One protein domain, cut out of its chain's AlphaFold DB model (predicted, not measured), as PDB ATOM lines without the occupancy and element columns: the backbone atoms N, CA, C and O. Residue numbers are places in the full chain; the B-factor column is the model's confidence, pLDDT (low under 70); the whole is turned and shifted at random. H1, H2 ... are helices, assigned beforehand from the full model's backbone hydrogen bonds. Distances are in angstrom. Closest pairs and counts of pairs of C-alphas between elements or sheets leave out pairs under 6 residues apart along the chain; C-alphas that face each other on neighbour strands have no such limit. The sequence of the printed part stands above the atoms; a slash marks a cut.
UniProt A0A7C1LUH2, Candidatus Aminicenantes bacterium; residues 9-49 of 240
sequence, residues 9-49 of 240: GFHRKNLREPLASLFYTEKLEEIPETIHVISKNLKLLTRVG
ATOM      1  N   GLY A   9     150.028 171.923 180.319       95.06
ATOM      2  CA  GLY A   9     149.288 173.115 179.920       95.06
ATOM      3  C   GLY A   9     149.959 174.413 180.351       95.06
ATOM      4  O   GLY A   9     151.073 174.427 180.880       95.06
ATOM      5  N   PHE A  10     149.276 175.528 180.112       96.31
ATOM      6  CA  PHE A  10     149.777 176.852 180.472       96.31
ATOM      7  C   PHE A  10     149.704 177.129 181.977       96.31
ATOM      8  O   PHE A  10     148.913 176.533 182.715       96.31
ATOM      9  N   HIS A  11     150.494 178.109 182.415       96.00
ATOM     10  CA  HIS A  11     150.344 178.717 183.729       96.00
ATOM     11  C   HIS A  11     148.936 179.317 183.910       96.00
ATOM     12  O   HIS A  11     148.347 179.844 182.965       96.00
ATOM     13  N   ARG A  12     148.398 179.305 185.142       96.06
ATOM     14  CA  ARG A  12     147.016 179.748 185.440       96.06
ATOM     15  C   ARG A  12     146.689 181.161 184.952       96.06
ATOM     16  O   ARG A  12     145.554 181.417 184.575       96.06
ATOM     17  N   LYS A  13     147.671 182.065 184.964       94.25
ATOM     18  CA  LYS A  13     147.503 183.466 184.544       94.25
ATOM     19  C   LYS A  13     147.426 183.635 183.026       94.25
ATOM     20  O   LYS A  13     146.918 184.639 182.554       94.25
ATOM     21  N   ASN A  14     147.892 182.647 182.269       94.44
ATOM     22  CA  ASN A  14     147.855 182.663 180.811       94.44
ATOM     23  C   ASN A  14     146.612 181.987 180.227       94.44
ATOM     24  O   ASN A  14     146.436 182.001 179.005       94.44
ATOM     25  N   LEU A  15     145.785 181.375 181.079       93.19
ATOM     26  CA  LEU A  15     144.555 180.701 180.696       93.19
ATOM     27  C   LEU A  15     143.388 181.680 180.702       93.19
ATOM     28  O   LEU A  15     143.242 182.496 181.607       93.19
ATOM     29  N   ARG A  16     142.491 181.508 179.729       90.00
ATOM     30  CA  ARG A  16     141.184 182.171 179.738       90.00
ATOM     31  C   ARG A  16     140.349 181.759 180.955       90.00
ATOM     32  O   ARG A  16     139.623 182.579 181.503       90.00
ATOM     33  N   GLU A  17     140.473 180.499 181.363       95.06
ATOM     34  CA  GLU A  17     139.804 179.910 182.523       95.06
ATOM     35  C   GLU A  17     140.872 179.393 183.499       95.06
ATOM     36  O   GLU A  17     141.356 178.268 183.349       95.06
ATOM     37  N   PRO A  18     141.292 180.194 184.498       95.56
ATOM     38  CA  PRO A  18     142.423 179.849 185.366       95.56
ATOM     39  C   PRO A  18     142.274 178.513 186.107       95.56
ATOM     40  O   PRO A  18     143.271 177.831 186.365       95.56
ATOM     41  N   LEU A  19     141.037 178.110 186.421       96.50
ATOM     42  CA  LEU A  19     140.728 176.844 187.094       96.50
ATOM     43  C   LEU A  19     141.030 175.614 186.229       96.50
ATOM     44  O   LEU A  19     141.292 174.550 186.786       96.50
ATOM     45  N   ALA A  20     141.105 175.753 184.900       94.44
ATOM     46  CA  ALA A  20     141.523 174.658 184.025       94.44
ATOM     47  C   ALA A  20     142.935 174.148 184.378       94.44
ATOM     48  O   ALA A  20     143.236 172.968 184.201       94.44
ATOM     49  N   SER A  21     143.775 175.002 184.983       94.81
ATOM     50  CA  SER A  21     145.101 174.610 185.468       94.81
ATOM     51  C   SER A  21     145.078 173.528 186.553       94.81
ATOM     52  O   SER A  21     146.088 172.856 186.748       94.81
ATOM     53  N   LEU A  22     143.959 173.317 187.254       94.00
ATOM     54  CA  LEU A  22     143.824 172.238 188.241       94.00
ATOM     55  C   LEU A  22     143.844 170.847 187.591       94.00
ATOM     56  O   LEU A  22     144.181 169.867 188.249       94.00
ATOM     57  N   PHE A  23     143.540 170.756 186.294       93.62
ATOM     58  CA  PHE A  23     143.530 169.493 185.558       93.62
ATOM     59  C   PHE A  23     144.882 169.148 184.918       93.62
ATOM     60  O   PHE A  23     145.046 168.038 184.402       93.62
ATOM     61  N   TYR A  24     145.869 170.049 184.960       94.31
ATOM     62  CA  TYR A  24     147.210 169.810 184.420       94.31
ATOM     63  C   TYR A  24     148.123 169.180 185.473       94.31
ATOM     64  O   TYR A  24     148.192 169.655 186.605       94.31
ATOM     65  N   THR A  25     148.854 168.132 185.089       93.81
ATOM     66  CA  THR A  25     149.921 167.553 185.924       93.81
ATOM     67  C   THR A  25     151.193 168.386 185.845       93.81
ATOM     68  O   THR A  25     151.973 168.414 186.787       93.81
ATOM     69  N   GLU A  26     151.396 169.079 184.725       93.38
ATOM     70  CA  GLU A  26     152.558 169.918 184.474       93.38
ATOM     71  C   GLU A  26     152.129 171.242 183.847       93.38
ATOM     72  O   GLU A  26     151.291 171.282 182.946       93.38
ATOM     73  N   LYS A  27     152.724 172.343 184.303       93.88
ATOM     74  CA  LYS A  27     152.372 173.697 183.857       93.88
ATOM     75  C   LYS A  27     153.619 174.427 183.437       93.88
ATOM     76  O   LYS A  27     154.591 174.343 184.182       93.88
ATOM     77  N   LEU A  28     153.580 175.132 182.310       94.50
ATOM     78  CA  LEU A  28     154.615 176.104 181.948       94.50
ATOM     79  C   LEU A  28     154.777 177.180 183.030       94.50
ATOM     80  O   LEU A  28     153.880 177.390 183.852       94.50
ATOM     81  N   GLU A  29     155.914 177.869 182.993       93.50
ATOM     82  CA  GLU A  29     156.072 179.146 183.686       93.50
ATOM     83  C   GLU A  29     155.124 180.198 183.099       93.50
ATOM     84  O   GLU A  29     154.538 180.014 182.026       93.50
ATOM     85  N   GLU A  30     154.929 181.288 183.838       94.88
ATOM     86  CA  GLU A  30     154.136 182.411 183.355       94.88
ATOM     87  C   GLU A  30     154.789 183.030 182.120       94.88
ATOM     88  O   GLU A  30     155.955 183.414 182.130       94.88
ATOM     89  N   ILE A  31     154.008 183.135 181.051       92.75
ATOM     90  CA  ILE A  31     154.437 183.711 179.784       92.75
ATOM     91  C   ILE A  31     153.934 185.160 179.719       92.75
ATOM     92  O   ILE A  31     152.754 185.391 179.982       92.75
ATOM     93  N   PRO A  32     154.766 186.146 179.350       90.12
ATOM     94  CA  PRO A  32     154.294 187.499 179.064       90.12
ATOM     95  C   PRO A  32     153.143 187.528 178.040       90.12
ATOM     96  O   PRO A  32     153.124 186.760 177.082       90.12
ATOM     97  N   GLU A  33     152.180 188.440 178.189       83.31
ATOM     98  CA  GLU A  33     151.099 188.613 177.194       83.31
ATOM     99  C   GLU A  33     151.528 189.472 175.987       83.31
ATOM    100  O   GLU A  33     150.737 189.706 175.075       83.31
ATOM    101  N   THR A  34     152.785 189.927 175.965       86.62
ATOM    102  CA  THR A  34     153.406 190.641 174.840       86.62
ATOM    103  C   THR A  34     153.843 189.717 173.706       86.62
ATOM    104  O   THR A  34     154.187 190.199 172.633       86.62
ATOM    105  N   ILE A  35     153.846 188.399 173.923       90.38
ATOM    106  CA  ILE A  35     154.269 187.429 172.911       90.38
ATOM    107  C   ILE A  35     153.086 187.048 172.018       90.38
ATOM    108  O   ILE A  35     151.963 186.863 172.500       90.38
ATOM    109  N   HIS A  36     153.353 186.870 170.723       93.12
ATOM    110  CA  HIS A  36     152.356 186.419 169.760       93.12
ATOM    111  C   HIS A  36     151.743 185.071 170.171       93.12
ATOM    112  O   HIS A  36     152.418 184.188 170.712       93.12
ATOM    113  N   VAL A  37     150.449 184.881 169.899       92.88
ATOM    114  CA  VAL A  37     149.705 183.696 170.345       92.88
ATOM    115  C   VAL A  37     150.273 182.396 169.774       92.88
ATOM    116  O   VAL A  37     150.253 181.374 170.459       92.88
ATOM    117  N   ILE A  38     150.824 182.418 168.559       93.25
ATOM    118  CA  ILE A  38     151.444 181.230 167.957       93.25
ATOM    119  C   ILE A  38     152.707 180.844 168.745       93.25
ATOM    120  O   ILE A  38     152.818 179.708 169.202       93.25
ATOM    121  N   SER A  39     153.586 181.809 169.029       92.25
ATOM    122  CA  SER A  39     154.785 181.621 169.858       92.25
ATOM    123  C   SER A  39     154.440 181.125 171.258       92.25
ATOM    124  O   SER A  39     155.060 180.193 171.768       92.25
ATOM    125  N   LYS A  40     153.397 181.704 171.871       92.69
ATOM    126  CA  LYS A  40     152.871 181.249 173.161       92.69
ATOM    127  C   LYS A  40     152.475 179.773 173.099       92.69
ATOM    128  O   LYS A  40     152.832 179.030 174.005       92.69
ATOM    129  N   ASN A  41     151.789 179.331 172.043       92.69
ATOM    130  CA  ASN A  41     151.415 177.923 171.882       92.69
ATOM    131  C   ASN A  41     152.620 177.006 171.644       92.69
ATOM    132  O   ASN A  41     152.688 175.955 172.282       92.69
ATOM    133  N   LEU A  42     153.605 177.409 170.835       92.50
ATOM    134  CA  LEU A  42     154.822 176.611 170.641       92.50
ATOM    135  C   LEU A  42     155.615 176.403 171.936       92.50
ATOM    136  O   LEU A  42     156.235 175.354 172.105       92.50
ATOM    137  N   LYS A  43     155.536 177.317 172.916       92.50
ATOM    138  CA  LYS A  43     156.183 177.105 174.225       92.50
ATOM    139  C   LYS A  43     155.690 175.848 174.951       92.50
ATOM    140  O   LYS A  43     156.428 175.332 175.788       92.50
ATOM    141  N   LEU A  44     154.514 175.298 174.628       92.94
ATOM    142  CA  LEU A  44     154.073 174.005 175.172       92.94
ATOM    143  C   LEU A  44     154.969 172.847 174.715       92.94
ATOM    144  O   LEU A  44     155.190 171.918 175.494       92.94
ATOM    145  N   LEU A  45     155.526 172.920 173.504       92.44
ATOM    146  CA  LEU A  45     156.382 171.879 172.930       92.44
ATOM    147  C   LEU A  45     157.726 171.750 173.666       92.44
ATOM    148  O   LEU A  45     158.313 170.668 173.698       92.44
ATOM    149  N   THR A  46     158.150 172.794 174.388       91.75
ATOM    150  CA  THR A  46     159.367 172.744 175.221       91.75
ATOM    151  C   THR A  46     159.300 171.644 176.284       91.75
ATOM    152  O   THR A  46     160.323 171.105 176.698       91.75
ATOM    153  N   ARG A  47     158.092 171.225 176.685       90.69
ATOM    154  CA  ARG A  47     157.867 170.135 177.654       90.69
ATOM    155  C   ARG A  47     158.071 168.734 177.119       90.69
ATOM    156  O   ARG A  47     158.084 167.789 177.911       90.69
ATOM    157  N   VAL A  48     158.242 168.608 175.812       90.62
ATOM    158  CA  VAL A  48     158.660 167.372 175.149       90.62
ATOM    159  C   VAL A  48     160.031 167.529 174.482       90.62
ATOM    160  O   VAL A  48     160.403 166.704 173.661       90.62
ATOM    161  N   GLY A  49     160.796 168.564 174.855       92.06
ATOM    162  CA  GLY A  49     162.160 168.790 174.366       92.06
ATOM    163  C   GLY A  49     162.251 169.439 172.985       92.06
ATOM    164  O   GLY A  49     163.338 169.497 172.426       92.06
TER     165      GLY A  49
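AT A GLANCE: This is residues 9 to 49 of the 240 residues of a protein of Candidatus Aminicenantes bacterium (UniProt A0A7C1LUH2). Two helices, a short H1 and a longer H2, stand at opposite sides of the domain and run roughly the same way, with residues 9 to 14 and part of the long link between them. Residues 34 to 39, of which 37 to 39 belong to H2, stand free. The printed part has 41 residues with two named helices, H1 then H2, and no named strand; the class is all helix, though only 18 residues are in named elements. It is compact, with a radius of gyration of the C-alphas of 9.9 A, and spans 24 by 23 by 13 A, only just rounded.

HOW THE PARTS SIT: H1, residues 18 to 23, and H2, residues 37 to 48, are apart. In H1, 0 of 2 O i to N i+4 pairs and 3 of 3 O i to N i+3 pairs are within hydrogen-bond range; in H2, 3 of 8 and 9 of 9.

IN THESE COORDINATES: H1 begins at C-alpha 18 (142.423, 179.849, 185.366) and is 10.4 A long. H2 is 19.2 A long and ends at C-alpha 48 (158.660, 167.372, 175.149).

THE WHOLE: The C-alphas farthest apart, of Glu 17 and Gly 49, are 26.3 A apart. The link from H1 to H2, residues 24 to 36, is long. The printed part has no cut, and no printed residue is under 70 in pLDDT.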